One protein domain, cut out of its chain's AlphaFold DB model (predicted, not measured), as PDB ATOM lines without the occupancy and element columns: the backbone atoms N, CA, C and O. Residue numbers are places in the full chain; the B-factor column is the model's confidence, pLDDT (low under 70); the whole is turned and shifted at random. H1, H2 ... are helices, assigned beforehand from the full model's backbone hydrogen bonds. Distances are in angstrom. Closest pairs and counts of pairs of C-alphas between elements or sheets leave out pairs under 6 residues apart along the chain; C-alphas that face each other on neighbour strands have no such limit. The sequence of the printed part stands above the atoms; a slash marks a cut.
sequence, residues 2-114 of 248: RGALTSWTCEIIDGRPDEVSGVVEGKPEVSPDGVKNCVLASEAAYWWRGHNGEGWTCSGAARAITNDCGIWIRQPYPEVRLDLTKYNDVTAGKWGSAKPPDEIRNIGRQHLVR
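This is residues 2 to 114 of the 248 residues of an uncharacterized protein of Planctomycetaceae bacterium (UniProt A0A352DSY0). The longest helix, H1, makes one end of the domain together with the loop after it, and five shorter helices are set about a core made largely of unnamed chain. Residues 68 to 88 run through the middle and fold back in a small turned-back arm, H3 lies near the middle with H4 and H5 packed on it, and H2 sits far from the middle. The printed part has 113 residues, with H1 to H6 in that order and no named strand; the class is all helix, though under half of the residues, 47, are in named elements. The whole is compact, with a radius of gyration of the C-alphas of 13.9 A and a rounded outline spanning 39 by 30 by 25 A.

H1, residues 2 to 14, is 18.3 A long and begins at C-alpha 2 (129.442, 86.308, 127.622). H2 is residues 32 to 36, H3 residues 43 to 46, and H5 residues 89 to 93. H4, residues 58 to 67, is 14.2 A long. H6, residues 102 to 111, is 14.8 A long and ends at C-alpha 111 (139.814, 95.919, 121.514).

H1 and H2 each touch no helix. H3 touches H5, the closest C-alphas being those of Glu 43 and Ala 92, 4.1 A apart. H3 touches H4, closest at the C-alphas of Ala 45 and Ala 64, 6.1 A. H4 and H6 are close but not clearly touching, closest at the C-alphas of Asn 67 and Arg 109, 7.4 A, and about perpendicular at 86 degrees. H3 and H6 are only just apart, at 8.1 A. Every O i to N i+4 pair is within hydrogen-bond range in H1, H2, H4 and H5; H6 has 4 of 6, and H3 is too short for such a pair. Residues 76 to 77 pair antiparallel with residues 82 to 83.

The C-alphas farthest apart are those of Gly 15 and Gly 53, 39.7 A. The printed part has no cut. The links H1 to H2, H3 to H4 and H4 to H5 are long. The mean pLDDT of the printed part is 90.8, and no printed residue is under 70.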
ATOM      1  N   ARG A   2     128.981  87.658 127.224       86.88
ATOM      2  CA  ARG A   2     129.442  86.308 127.622       86.88
ATOM      3  C   ARG A   2     130.152  85.536 126.500       86.88
ATOM      4  O   ARG A   2     131.211  84.995 126.762       86.88
ATOM      5  N   GLY A   3     129.622  85.569 125.271       88.88
ATOM      6  CA  GLY A   3     130.303  84.984 124.107       88.88
ATOM      7  C   GLY A   3     131.714  85.553 123.922       88.88
ATOM      8  O   GLY A   3     132.674  84.803 123.919       88.88
ATOM      9  N   ALA A   4     131.861  86.881 123.888       91.56
ATOM     10  CA  ALA A   4     133.171  87.515 123.722       91.56
ATOM     11  C   ALA A   4     134.157  87.161 124.850       91.56
ATOM     12  O   ALA A   4     135.322  86.898 124.579       91.56
ATOM     13  N   LEU A   5     133.683  87.084 126.102       91.12
ATOM     14  CA  LEU A   5     134.511  86.651 127.231       91.12
ATOM     15  C   LEU A   5     134.982  85.201 127.069       91.12
ATOM     16  O   LEU A   5     136.141  84.916 127.359       91.12
ATOM     17  N   THR A   6     134.106  84.301 126.611       90.62
ATOM     18  CA  THR A   6     134.479  82.910 126.323       90.62
ATOM     19  C   THR A   6     135.556  82.849 125.242       90.62
ATOM     20  O   THR A   6     136.586  82.238 125.504       90.62
ATOM     21  N   SER A   7     135.366  83.526 124.096       90.12
ATOM     22  CA  SER A   7     136.360  83.522 123.002       90.12
ATOM     23  C   SER A   7     137.718  83.978 123.514       90.12
ATOM     24  O   SER A   7     138.708  83.262 123.415       90.12
ATOM     25  N   TRP A   8     137.731  85.125 124.194       90.75
ATOM     26  CA  TRP A   8     138.962  85.713 124.694       90.75
ATOM     27  C   TRP A   8     139.668  84.836 125.731       90.75
ATOM     28  O   TRP A   8     140.885  84.686 125.712       90.75
ATOM     29  N   THR A   9     138.910  84.213 126.637       89.75
ATOM     30  CA  THR A   9     139.485  83.317 127.651       89.75
ATOM     31  C   THR A   9     140.094  82.076 127.001       89.75
ATOM     32  O   THR A   9     141.175  81.652 127.403       89.75
ATOM     33  N   CYS A  10     139.422  81.502 126.000       88.94
ATOM     34  CA  CYS A  10     139.941  80.366 125.246       88.94
ATOM     35  C   CYS A  10     141.222  80.732 124.489       88.94
ATOM     36  O   CYS A  10     142.182  79.975 124.553       88.94
ATOM     37  N   GLU A  11     141.279  81.908 123.868       86.81
ATOM     38  CA  GLU A  11     142.472  82.402 123.166       86.81
ATOM     39  C   GLU A  11     143.661  82.612 124.108       86.81
ATOM     40  O   GLU A  11     144.766  82.167 123.806       86.81
ATOM     41  N   ILE A  12     143.435  83.211 125.283       88.38
ATOM     42  CA  ILE A  12     144.481  83.372 126.305       88.38
ATOM     43  C   ILE A  12     145.031  82.008 126.752       88.38
ATOM     44  O   ILE A  12     146.232  81.876 126.982       88.38
ATOM     45  N   ILE A  13     144.166  80.999 126.914       88.50
ATOM     46  CA  ILE A  13     144.567  79.650 127.352       88.50
ATOM     47  C   ILE A  13     145.319  78.903 126.244       88.50
ATOM     48  O   ILE A  13     146.312  78.238 126.527       88.50
ATOM     49  N   ASP A  14     144.844  79.001 125.004       86.25
ATOM     50  CA  ASP A  14     145.435  78.352 123.829       86.25
ATOM     51  C   ASP A  14     146.749  79.031 123.401       86.25
ATOM     52  O   ASP A  14     147.598  78.410 122.765       86.25
ATOM     53  N   GLY A  15     146.954  80.299 123.780       85.94
ATOM     54  CA  GLY A  15     148.194  81.038 123.544       85.94
ATOM     55  C   GLY A  15     148.454  81.343 122.068       85.94
ATOM     56  O   GLY A  15     149.587  81.660 121.694       85.94
ATOM     57  N   ARG A  16     147.428  81.234 121.214       80.56
ATOM     58  CA  ARG A  16     147.548  81.558 119.793       80.56
ATOM     59  C   ARG A  16     147.638  83.071 119.596       80.56
ATOM     60  O   ARG A  16     146.939  83.822 120.276       80.56
ATOM     61  N   PRO A  17     148.496  83.531 118.673       84.25
ATOM     62  CA  PRO A  17     148.540  84.938 118.323       84.25
ATOM     63  C   PRO A  17     147.241  85.353 117.628       84.25
ATOM     64  O   PRO A  17     146.704  84.605 116.810       84.25
ATOM     65  N   ASP A  18     146.781  86.566 117.919       84.12
ATOM     66  CA  ASP A  18     145.704  87.220 117.185       84.12
ATOM     67  C   ASP A  18     146.020  87.217 115.684       84.12
ATOM     68  O   ASP A  18     147.088  87.651 115.247       84.12
ATOM     69  N   GLU A  19     145.068  86.741 114.889       80.56
ATOM     70  CA  GLU A  19     145.230  86.464 113.457       80.56
ATOM     71  C   GLU A  19     145.566  87.694 112.600       80.56
ATOM     72  O   GLU A  19     146.061  87.551 111.483       80.56
ATOM     73  N   VAL A  20     145.311  88.901 113.111       85.00
ATOM     74  CA  VAL A  20     145.566  90.161 112.401       85.00
ATOM     75  C   VAL A  20     146.862  90.823 112.867       85.00
ATOM     76  O   VAL A  20     147.657  91.268 112.042       85.00
ATOM     77  N   SER A  21     147.077  90.933 114.177       85.12
ATOM     78  CA  SER A  21     148.229  91.637 114.756       85.12
ATOM     79  C   SER A  21     149.442  90.741 115.006       85.12
ATOM     80  O   SER A  21     150.546  91.255 115.176       85.12
ATOM     81  N   GLY A  22     149.261  89.418 115.047       85.38
ATOM     82  CA  GLY A  22     150.304  88.456 115.407       85.38
ATOM     83  C   GLY A  22     150.673  88.465 116.896       85.38
ATOM     84  O   GLY A  22     151.650  87.827 117.289       85.38
ATOM     85  N   VAL A  23     149.931  89.195 117.731       86.50
ATOM     86  CA  VAL A  23     150.200  89.347 119.165       86.50
ATOM     87  C   VAL A  23     149.501  88.241 119.945       86.50
ATOM     88  O   VAL A  23     148.315  88.008 119.764       86.50
ATOM     89  N   VAL A  24     150.222  87.574 120.848       86.12
ATOM     90  CA  VAL A  24     149.600  86.657 121.814       86.12
ATOM     91  C   VAL A  24     148.883  87.477 122.876       86.12
ATOM     92  O   VAL A  24     149.499  88.311 123.542       86.12
ATOM     93  N   GLU A  25     147.588  87.233 123.019       87.56
ATOM     94  CA  GLU A  25     146.715  87.940 123.947       87.56
ATOM     95  C   GLU A  25     146.859  87.383 125.373       87.56
ATOM     96  O   GLU A  25     147.182  86.217 125.601       87.56
ATOM     97  N   GLY A  26     146.653  88.238 126.364       86.88
ATOM     98  CA  GLY A  26     146.864  87.951 127.772       86.88
ATOM     99  C   GLY A  26     145.727  88.454 128.646       86.88
ATOM    100  O   GLY A  26     144.857  89.218 128.234       86.88
ATOM    101  N   LYS A  27     145.747  88.021 129.909       86.69
ATOM    102  CA  LYS A  27     144.733  88.434 130.879       86.69
ATOM    103  C   LYS A  27     144.869  89.927 131.232       86.69
ATOM    104  O   LYS A  27     145.984  90.387 131.501       86.69
ATOM    105  N   PRO A  28     143.752  90.666 131.324       87.44
ATOM    106  CA  PRO A  28     143.750  92.029 131.831       87.44
ATOM    107  C   PRO A  28     143.944  92.022 133.351       87.44
ATOM    108  O   PRO A  28     143.686  91.023 134.033       87.44
ATOM    109  N   GLU A  29     144.321  93.166 133.910       88.62
ATOM    110  CA  GLU A  29     144.096  93.411 135.332       88.62
ATOM    111  C   GLU A  29     142.647  93.835 135.546       88.62
ATOM    112  O   GLU A  29     142.156  94.763 134.911       88.62
ATOM    113  N   VAL A  30     141.949  93.134 136.439       92.31
ATOM    114  CA  VAL A  30     140.552  93.421 136.774       92.31
ATOM    115  C   VAL A  30     140.421  93.396 138.282       92.31
ATOM    116  O   VAL A  30     140.883  92.462 138.941       92.31
ATOM    117  N   SER A  31     139.773  94.415 138.837       93.88
ATOM    118  CA  SER A  31     139.509  94.469 140.271       93.88
ATOM    119  C   SER A  31     138.560  93.337 140.705       93.88
ATOM    120  O   SER A  31     137.766  92.843 139.896       93.88
ATOM    121  N   PRO A  32     138.555  92.946 141.995       94.38
ATOM    122  CA  PRO A  32     137.585  91.980 142.512       94.38
ATOM    123  C   PRO A  32     136.126  92.380 142.245       94.38
ATOM    124  O   PRO A  32     135.280  91.523 141.987       94.38
ATOM    125  N   ASP A  33     135.830  93.683 142.271       93.31
ATOM    126  CA  ASP A  33     134.507  94.209 141.935       93.31
ATOM    127  C   ASP A  33     134.198  94.043 140.443       93.31
ATOM    128  O   ASP A  33     133.095  93.614 140.100       93.31
ATOM    129  N   GLY A  34     135.166  94.282 139.555       93.06
ATOM    130  CA  GLY A  34     134.988  94.052 138.123       93.06
ATOM    131  C   GLY A  34     134.764  92.577 137.775       93.06
ATOM    132  O   GLY A  34     133.896  92.257 136.960       93.06
ATOM    133  N   VAL A  35     135.450  91.656 138.463       90.75
ATOM    134  CA  VAL A  35     135.223  90.204 138.326       90.75
ATOM    135  C   VAL A  35     133.793  89.832 138.729       90.75
ATOM    136  O   VAL A  35     133.093  89.157 137.972       90.75
ATOM    137  N   LYS A  36     133.308  90.334 139.875       88.56
ATOM    138  CA  LYS A  36     131.920  90.118 140.329       88.56
ATOM    139  C   LYS A  36     130.877  90.680 139.354       88.56
ATOM    140  O   LYS A  36     129.763  90.170 139.302       88.56
ATOM    141  N   ASN A  37     131.242  91.692 138.565       88.19
ATOM    142  CA  ASN A  37     130.385  92.350 137.573       88.19
ATOM    143  C   ASN A  37     130.630  91.861 136.130       88.19
ATOM    144  O   ASN A  37     130.330  92.570 135.169       88.19
ATOM    145  N   CYS A  38     131.103  90.619 135.970       85.75
ATOM    146  CA  CYS A  38     131.227  89.912 134.691       85.75
ATOM    147  C   CYS A  38     132.415  90.317 133.795       85.75
ATOM    148  O   CYS A  38     132.342  90.030 132.606       85.75
ATOM    149  N   VAL A  39     133.506  90.885 134.337       92.75
ATOM    150  CA  VAL A  39     134.790  91.232 133.662       92.75
ATOM    151  C   VAL A  39     134.674  92.191 132.471       92.75
ATOM    152  O   VAL A  39     135.374  93.196 132.449       92.75
ATOM    153  N   LEU A  40     133.796  91.919 131.508       94.00
ATOM    154  CA  LEU A  40     133.451  92.762 130.380       94.00
ATOM    155  C   LEU A  40     132.221  93.629 130.678       94.00
ATOM    156  O   LEU A  40     131.188  93.146 131.155       94.00
ATOM    157  N   ALA A  41     132.313  94.910 130.334       94.50
ATOM    158  CA  ALA A  41     131.236  95.878 130.447       94.50
ATOM    159  C   ALA A  41     130.303  95.806 129.232       94.50
ATOM    160  O   ALA A  41     130.651  96.193 128.120       94.50
ATOM    161  N   SER A  42     129.088  95.300 129.439       91.12
ATOM    162  CA  SER A  42     128.066  95.167 128.392       91.12
ATOM    163  C   SER A  42     127.507  96.491 127.891       91.12
ATOM    164  O   SER A  42     127.096  96.579 126.737       91.12
ATOM    165  N   GLU A  43     127.512  97.505 128.747       92.06
ATOM    166  CA  GLU A  43     127.017  98.854 128.493       92.06
ATOM    167  C   GLU A  43     127.673  99.449 127.256       92.06
ATOM    168  O   GLU A  43     126.987 100.047 126.431       92.06
ATOM    169  N   ALA A  44     128.970  99.183 127.077       91.50
ATOM    170  CA  ALA A  44     129.737  99.711 125.965       91.50
ATOM    171  C   ALA A  44     129.192  99.289 124.597       91.50
ATOM    172  O   ALA A  44     129.128 100.107 123.683       91.50
ATOM    173  N   ALA A  45     128.725  98.042 124.470       91.56
ATOM    174  CA  ALA A  45     128.061  97.596 123.251       91.56
ATOM    175  C   ALA A  45     126.651  98.193 123.131       91.56
ATOM    176  O   ALA A  45     126.266  98.624 122.047       91.56
ATOM    177  N   TYR A  46     125.896  98.275 124.233       91.38
ATOM    178  CA  TYR A  46     124.529  98.822 124.240       91.38
ATOM    179  C   TYR A  46     124.438 100.261 123.728       91.38
ATOM    180  O   TYR A  46     123.410 100.644 123.170       91.38
ATOM    181  N   TRP A  47     125.502 101.048 123.857       93.31
ATOM    182  CA  TRP A  47     125.564 102.405 123.324       93.31
ATOM    183  C   TRP A  47     125.447 102.502 121.800       93.31
ATOM    184  O   TRP A  47     125.198 103.579 121.275       93.31
ATOM    185  N   TRP A  48     125.605 101.388 121.084       92.88
ATOM    186  CA  TRP A  48     125.547 101.332 119.623       92.88
ATOM    187  C   TRP A  48     124.224 100.762 119.102       92.88
ATOM    188  O   TRP A  48     124.110 100.437 117.920       92.88
ATOM    189  N   ARG A  49     123.205 100.642 119.967       91.75
ATOM    190  CA  ARG A  49     121.914 100.038 119.605       91.75
ATOM    191  C   ARG A  49     121.045 100.897 118.684       91.75
ATOM    192  O   ARG A  49     120.259 100.348 117.918       91.75
ATOM    193  N   GLY A  50     121.204 102.222 118.724       91.69
ATOM    194  CA  GLY A  50     120.533 103.160 117.817       91.69
ATOM    195  C   GLY A  50     119.083 103.518 118.179       91.69
ATOM    196  O   GLY A  50     118.380 104.090 117.351       91.69
ATOM    197  N   HIS A  51     118.624 103.211 119.394       90.50
ATOM    198  CA  HIS A  51     117.329 103.632 119.941       90.50
ATOM    199  C   HIS A  51     117.337 103.688 121.480       90.50
ATOM    200  O   HIS A  51     118.137 103.026 122.136       90.50
ATOM    201  N   ASN A  52     116.394 104.419 122.090       87.81
ATOM    202  CA  ASN A  52     116.287 104.511 123.559       87.81
ATOM    203  C   ASN A  52     115.504 103.369 124.216       87.81
ATOM    204  O   ASN A  52     115.586 103.220 125.427       87.81
ATOM    205  N   GLY A  53     114.800 102.537 123.441       84.94
ATOM    206  CA  GLY A  53     114.125 101.352 123.978       84.94
ATOM    207  C   GLY A  53     115.086 100.311 124.563       84.94
ATOM    208  O   GLY A  53     116.283 100.327 124.268       84.94
ATOM    209  N   GLU A  54     114.525  99.404 125.355       81.31
ATOM    210  CA  GLU A  54     115.211  98.218 125.863       81.31
ATOM    211  C   GLU A  54     115.340  97.132 124.787       81.31
ATOM    212  O   GLU A  54     114.549  97.059 123.845       81.31
ATOM    213  N   GLY A  55     116.322  96.250 124.964       83.62
ATOM    214  CA  GLY A  55     116.572  95.134 124.052       83.62
ATOM    215  C   GLY A  55     117.407  95.507 122.827       83.62
ATOM    216  O   GLY A  55     117.658  96.674 122.535       83.62
ATOM    217  N   TRP A  56     117.908  94.477 122.147       89.00
ATOM    218  CA  TRP A  56     118.731  94.607 120.949       89.00
ATOM    219  C   TRP A  56     118.825  93.265 120.215       89.00
ATOM    220  O   TRP A  56     118.479  92.223 120.774       89.00
ATOM    221  N   THR A  57     119.306  93.259 118.972       90.31
ATOM    222  CA  THR A  57     119.504  92.024 118.203       90.31
ATOM    223  C   THR A  57     120.911  91.467 118.403       90.31
ATOM    224  O   THR A  57     121.880  92.218 118.534       90.31
ATOM    225  N   CYS A  58     121.053  90.138 118.368       90.62
ATOM    226  CA  CYS A  58     122.363  89.488 118.452       90.62
ATOM    227  C   CYS A  58     123.298  89.949 117.332       90.62
ATOM    228  O   CYS A  58     124.478  90.179 117.588       90.62
ATOM    229  N   SER A  59     122.770  90.125 116.119       91.25
ATOM    230  CA  SER A  59     123.514  90.639 114.970       91.25
ATOM    231  C   SER A  59     123.974  92.089 115.146       91.25
ATOM    232  O   SER A  59     125.110  92.410 114.803       91.25
ATOM    233  N   GLY A  60     123.129  92.957 115.712       92.50
ATOM    234  CA  GLY A  60     123.487  94.338 116.036       92.50
ATOM    235  C   GLY A  60     124.606  94.392 117.072       92.50
ATOM    236  O   GLY A  60     125.606  95.078 116.861       92.50
ATOM    237  N   ALA A  61     124.483  93.583 118.128       92.69
ATOM    238  CA  ALA A  61     125.517  93.442 119.146       92.69
ATOM    239  C   ALA A  61     126.842  92.938 118.572       92.69
ATOM    240  O   ALA A  61     127.884  93.515 118.876       92.69
ATOM    241  N   ALA A  62     126.802  91.915 117.711       93.62
ATOM    242  CA  ALA A  62     127.991  91.385 117.048       93.62
ATOM    243  C   ALA A  62     128.671  92.469 116.207       93.62
ATOM    244  O   ALA A  62     129.860  92.723 116.353       93.62
ATOM    245  N   ARG A  63     127.888  93.174 115.382       93.62
ATOM    246  CA  ARG A  63     128.388  94.250 114.523       93.62
ATOM    247  C   ARG A  63     129.075  95.352 115.326       93.62
ATOM    248  O   ARG A  63     130.099  95.862 114.879       93.62
ATOM    249  N   ALA A  64     128.509  95.748 116.464       93.62
ATOM    250  CA  ALA A  64     129.066  96.826 117.268       93.62
ATOM    251  C   ALA A  64     130.421  96.448 117.870       93.62
ATOM    252  O   ALA A  64     131.359  97.244 117.815       93.62
ATOM    253  N   ILE A  65     130.551  95.239 118.419       94.62
ATOM    254  CA  ILE A  65     131.814  94.791 119.023       94.62
ATOM    255  C   ILE A  65     132.875  94.435 117.970       94.62
ATOM    256  O   ILE A  65     134.061  94.493 118.277       94.62
ATOM    257  N   THR A  66     132.485  94.130 116.728       94.00
ATOM    258  CA  THR A  66     133.451  93.878 115.647       94.00
ATOM    259  C   THR A  66     133.897  95.141 114.913       94.00
ATOM    260  O   THR A  66     135.025  95.198 114.434       94.00
ATOM    261  N   ASN A  67     133.051  96.175 114.819       91.44
ATOM    262  CA  ASN A  67     133.337  97.338 113.963       91.44
ATOM    263  C   ASN A  67     133.487  98.664 114.708       91.44
ATOM    264  O   ASN A  67     134.204  99.557 114.242       91.44
ATOM    265  N   ASP A  68     132.779  98.837 115.822       91.12
ATOM    266  CA  ASP A  68     132.566 100.161 116.401       91.12
ATOM    267  C   ASP A  68     133.221 100.328 117.767       91.12
ATOM    268  O   ASP A  68     133.857 101.352 117.994       91.12
ATOM    269  N   CYS A  69     133.100  99.345 118.659       92.00
ATOM    270  CA  CYS A  69     133.403  99.552 120.075       92.00
ATOM    271  C   CYS A  69     134.204  98.458 120.764       92.00
ATOM    272  O   CYS A  69     134.583  98.671 121.912       92.00
ATOM    273  N   GLY A  70     134.454  97.324 120.108       93.75
ATOM    274  CA  GLY A  70     135.210  96.241 120.727       93.75
ATOM    275  C   GLY A  70     134.590  95.734 122.022       93.75
ATOM    276  O   GLY A  70     133.375  95.815 122.237       93.75
ATOM    277  N   ILE A  71     135.437  95.207 122.898       93.81
ATOM    278  CA  ILE A  71     135.068  94.864 124.268       93.81
ATOM    279  C   ILE A  71     135.731  95.820 125.258       93.81
ATOM    280  O   ILE A  71     136.786  96.387 125.003       93.81
ATOM    281  N   TRP A  72     135.090  95.993 126.410       95.31
ATOM    282  CA  TRP A  72     135.532  96.907 127.460       95.31
ATOM    283  C   TRP A  72     135.653  96.153 128.770       95.31
ATOM    284  O   TRP A  72     134.767  95.369 129.099       95.31
ATOM    285  N   ILE A  73     136.702  96.421 129.543       95.38
ATOM    286  CA  ILE A  73     136.897  95.834 130.874       95.38
ATOM    287  C   ILE A  73     136.107  96.613 131.928       95.38
ATOM    288  O   ILE A  73     135.926  97.828 131.823       95.38
ATOM    289  N   ARG A  74     135.644  95.908 132.962       95.69
ATOM    290  CA  ARG A  74     135.024  96.448 134.176       95.69
ATOM    291  C   ARG A  74     136.046  97.203 135.030       95.69
ATOM    292  O   ARG A  74     136.617  96.643 135.966       95.69
ATOM    293  N   GLN A  75     136.253  98.474 134.708       95.81
ATOM    294  CA  GLN A  75     137.181  99.374 135.395       95.81
ATOM    295  C   GLN A  75     136.759 100.847 135.210       95.81
ATOM    296  O   GLN A  75     135.885 101.126 134.378       95.81
ATOM    297  N   PRO A  76     137.355 101.799 135.950       96.19
ATOM    298  CA  PRO A  76     137.234 103.215 135.626       96.19
ATOM    299  C   PRO A  76     138.047 103.581 134.372       96.19
ATOM    300  O   PRO A  76     139.137 103.057 134.161       96.19
ATOM    301  N   TYR A  77     137.528 104.527 133.590       95.69
ATOM    302  CA  TYR A  77     138.155 105.158 132.419       95.69
ATOM    303  C   TYR A  77     138.173 106.687 132.635       95.69
ATOM    304  O   TYR A  77     137.275 107.403 132.162       95.69
ATOM    305  N   PRO A  78     139.124 107.208 133.439       95.81
ATOM    306  CA  PRO A  78     139.169 108.619 133.826       95.81
ATOM    307  C   PRO A  78     139.299 109.583 132.642       95.81
ATOM    308  O   PRO A  78     138.740 110.680 132.686       95.81
ATOM    309  N   GLU A  79     139.984 109.163 131.578       94.75
ATOM    310  CA  GLU A  79     140.231 109.928 130.354       94.75
ATOM    311  C   GLU A  79     138.944 110.368 129.646       94.75
ATOM    312  O   GLU A  79     138.920 111.429 129.031       94.75
ATOM    313  N   VAL A  80     137.855 109.610 129.810       94.88
ATOM    314  CA  VAL A  80     136.519 109.912 129.262       94.88
ATOM    315  C   VAL A  80     135.461 110.082 130.358       94.88
ATOM    316  O   VAL A  80     134.256 110.047 130.093       94.88
ATOM    317  N   ARG A  81     135.902 110.283 131.611       94.56
ATOM    318  CA  ARG A  81     135.049 110.499 132.797       94.56
ATOM    319  C   ARG A  81     133.944 109.450 132.927       94.56
ATOM    320  O   ARG A  81     132.768 109.774 133.120       94.56
ATOM    321  N   LEU A  82     134.327 108.188 132.792       95.31
ATOM    322  CA  LEU A  82     133.410 107.061 132.808       95.31
ATOM    323  C   LEU A  82     133.865 106.022 133.832       95.31
ATOM    324  O   LEU A  82     135.043 105.696 133.904       95.31
ATOM    325  N   ASP A  83     132.925 105.461 134.590       95.50
ATOM    326  CA  ASP A  83     133.189 104.314 135.458       95.50
ATOM    327  C   ASP A  83     132.322 103.127 135.031       95.50
ATOM    328  O   ASP A  83     131.092 103.199 135.075       95.50
ATOM    329  N   LEU A  84     132.973 102.049 134.585       96.12
ATOM    330  CA  LEU A  84     132.327 100.800 134.180       96.12
ATOM    331  C   LEU A  84     132.540  99.671 135.189       96.12
ATOM    332  O   LEU A  84     132.151  98.538 134.906       96.12
ATOM    333  N   THR A  85     133.133  99.933 136.357       95.50
ATOM    334  CA  THR A  85     133.483  98.905 137.354       95.50
ATOM    335  C   THR A  85     132.282  98.043 137.758       95.50
ATOM    336  O   THR A  85     132.431  96.847 138.014       95.50
ATOM    337  N   LYS A  86     131.078  98.628 137.779       93.94
ATOM    338  CA  LYS A  86     129.813  97.954 138.109       93.94
ATOM    339  C   LYS A  86     128.788  98.173 137.010       93.94
ATOM    340  O   LYS A  86     128.812  99.212 136.355       93.94
ATOM    341  N   TYR A  87     127.892  97.201 136.829       90.88
ATOM    342  CA  TYR A  87     126.793  97.378 135.886       90.88
ATOM    343  C   TYR A  87     125.867  98.512 136.332       90.88
ATOM    344  O   TYR A  87     125.466  98.553 137.496       90.88
ATOM    345  N   ASN A  88     125.512  99.401 135.405       89.69
ATOM    346  CA  ASN A  88     124.566 100.488 135.639       89.69
ATOM    347  C   ASN A  88     123.663 100.673 134.406       89.69
ATOM    348  O   ASN A  88     124.150 100.842 133.289       89.69
ATOM    349  N   ASP A  89     122.347 100.637 134.612       88.38
ATOM    350  CA  ASP A  89     121.318 100.794 133.580       88.38
ATOM    351  C   ASP A  89     121.297 102.204 132.967       88.38
ATOM    352  O   ASP A  89     121.219 102.342 131.744       88.38
ATOM    353  N   VAL A  90     121.478 103.248 133.779       90.00
ATOM    354  CA  VAL A  90     121.659 104.633 133.314       90.00
ATOM    355  C   VAL A  90     122.875 104.728 132.395       90.00
ATOM    356  O   VAL A  90     122.798 105.307 131.310       90.00
ATOM    357  N   THR A  91     123.994 104.111 132.783       92.31
ATOM    358  CA  THR A  91     125.192 104.065 131.936       92.31
ATOM    359  C   THR A  91     124.926 103.277 130.656       92.31
ATOM    360  O   THR A  91     125.303 103.747 129.586       92.31
ATOM    361  N   ALA A  92     124.237 102.135 130.718       90.25
ATOM    362  CA  ALA A  92     123.866 101.342 129.541       90.25
ATOM    363  C   ALA A  92     122.996 102.127 128.540       90.25
ATOM    364  O   ALA A  92     123.112 101.934 127.330       90.25
ATOM    365  N   GLY A  93     122.137 103.022 129.037       90.56
ATOM    366  CA  GLY A  93     121.257 103.872 128.236       90.56
ATOM    367  C   GLY A  93     121.878 105.182 127.738       90.56
ATOM    368  O   GLY A  93     121.275 105.829 126.885       90.56
ATOM    369  N   LYS A  94     123.073 105.566 128.216       91.19
ATOM    370  CA  LYS A  94     123.675 106.907 128.037       91.19
ATOM    371  C   LYS A  94     123.648 107.441 126.602       91.19
ATOM    372  O   LYS A  94     123.404 108.627 126.395       91.19
ATOM    373  N   TRP A  95     123.886 106.572 125.622       92.94
ATOM    374  CA  TRP A  95     123.873 106.914 124.199       92.94
ATOM    375  C   TRP A  95     122.904 106.043 123.393       92.94
ATOM    376  O   TRP A  95     123.089 105.887 122.201       92.94
ATOM    377  N   GLY A  96     121.855 105.480 123.999       85.19
ATOM    378  CA  GLY A  96     120.964 104.521 123.327       85.19
ATOM    379  C   GLY A  96     120.504 104.956 121.926       85.19
ATOM    380  O   GLY A  96     120.673 104.201 120.971       85.19
ATOM    381  N   SER A  97     119.970 106.176 121.781       87.81
ATOM    382  CA  SER A  97     119.515 106.755 120.501       87.81
ATOM    383  C   SER A  97     120.543 107.619 119.763       87.81
ATOM    384  O   SER A  97     120.194 108.238 118.758       87.81
ATOM    385  N   ALA A  98     121.766 107.737 120.269       89.19
ATOM    386  CA  ALA A  98     122.802 108.602 119.712       89.19
ATOM    387  C   ALA A  98     124.074 107.796 119.438       89.19
ATOM    388  O   ALA A  98     124.231 106.675 119.900       89.19
ATOM    389  N   LYS A  99     125.012 108.350 118.674       86.12
ATOM    390  CA  LYS A  99     126.345 107.744 118.593       86.12
ATOM    391  C   LYS A  99     127.187 108.253 119.766       86.12
ATOM    392  O   LYS A  99     127.138 109.456 120.033       86.12
ATOM    393  N   PRO A 100     127.953 107.387 120.452       93.19
ATOM    394  CA  PRO A 100     128.953 107.840 121.411       93.19
ATOM    395  C   PRO A 100     129.964 108.795 120.765       93.19
ATOM    396  O   PRO A 100     130.213 108.682 119.561       93.19
ATOM    397  N   PRO A 101     130.578 109.703 121.544       93.75
ATOM    398  CA  PRO A 101     131.693 110.524 121.081       93.75
ATOM    399  C   PRO A 101     132.840 109.688 120.491       93.75
ATOM    400  O   PRO A 101     133.074 108.555 120.918       93.75
ATOM    401  N   ASP A 102     133.602 110.264 119.559       94.00
ATOM    402  CA  ASP A 102     134.705 109.560 118.883       94.00
ATOM    403  C   ASP A 102     135.790 109.072 119.852       94.00
ATOM    404  O   ASP A 102     136.372 108.016 119.634       94.00
ATOM    405  N   GLU A 103     136.024 109.773 120.962       95.00
ATOM    406  CA  GLU A 103     136.922 109.332 122.040       95.00
ATOM    407  C   GLU A 103     136.520 107.967 122.629       95.00
ATOM    408  O   GLU A 103     137.375 107.102 122.819       95.00
ATOM    409  N   ILE A 104     135.217 107.718 122.811       95.38
ATOM    410  CA  ILE A 104     134.697 106.415 123.247       95.38
ATOM    411  C   ILE A 104     134.953 105.377 122.160       95.38
ATOM    412  O   ILE A 104     135.453 104.288 122.428       95.38
ATOM    413  N   ARG A 105     134.656 105.719 120.905       93.81
ATOM    414  CA  ARG A 105     134.899 104.818 119.776       93.81
ATOM    415  C   ARG A 105     136.376 104.433 119.666       93.81
ATOM    416  O   ARG A 105     136.689 103.271 119.428       93.81
ATOM    417  N   ASN A 106     137.278 105.389 119.860       94.00
ATOM    418  CA  ASN A 106     138.718 105.196 119.735       94.00
ATOM    419  C   ASN A 106     139.272 104.250 120.800       94.00
ATOM    420  O   ASN A 106     140.084 103.398 120.455       94.00
ATOM    421  N   ILE A 107     138.803 104.347 122.050       93.94
ATOM    422  CA  ILE A 107     139.151 103.382 123.107       93.94
ATOM    423  C   ILE A 107     138.643 101.992 122.718       93.94
ATOM    424  O   ILE A 107     139.407 101.033 122.664       93.94
ATOM    425  N   GLY A 108     137.363 101.886 122.357       92.38
ATOM    426  CA  GLY A 108     136.754 100.602 122.028       92.38
ATOM    427  C   GLY A 108     137.400  99.884 120.837       92.38
ATOM    428  O   GLY A 108     137.577  98.668 120.847       92.38
ATOM    429  N   ARG A 109     137.814 100.630 119.807       92.56
ATOM    430  CA  ARG A 109     138.465 100.074 118.609       92.56
ATOM    431  C   ARG A 109     139.855  99.492 118.858       92.56
ATOM    432  O   ARG A 109     140.360  98.791 117.983       92.56
ATOM    433  N   GLN A 110     140.464  99.739 120.015       90.50
ATOM    434  CA  GLN A 110     141.700  99.056 120.408       90.50
ATOM    435  C   GLN A 110     141.454  97.570 120.696       90.50
ATOM    436  O   GLN A 110     142.389  96.776 120.639       90.50
ATOM    437  N   HIS A 111     140.193  97.198 120.938       93.06
ATOM    438  CA  HIS A 111     139.814  95.919 121.514       93.06
ATOM    439  C   HIS A 111     138.730  95.182 120.726       93.06
ATOM    440  O   HIS A 111     137.754  94.670 121.282       93.06
ATOM    441  N   LEU A 112     138.851  95.192 119.398       93.12
ATOM    442  CA  LEU A 112     137.850  94.605 118.511       93.12
ATOM    443  C   LEU A 112     137.811  93.081 118.614       93.12
ATOM    444  O   LEU A 112     138.845  92.415 118.638       93.12
ATOM    445  N   VAL A 113     136.590  92.553 118.569       92.25
ATOM    446  CA  VAL A 113     136.347  91.169 118.158       92.25
ATOM    447  C   VAL A 113     136.594  91.091 116.652       92.25
ATOM    448  O   VAL A 113     136.090  91.938 115.914       92.25
ATOM    449  N   ARG A 114     137.363  90.114 116.170       89.94
ATOM    450  CA  ARG A 114     137.765  90.064 114.755       89.94
ATOM    451  C   ARG A 114     136.612  89.689 113.847       89.94
ATOM    452  O   ARG A 114     136.310  90.424 112.908       89.94
TER     453      ARG A 114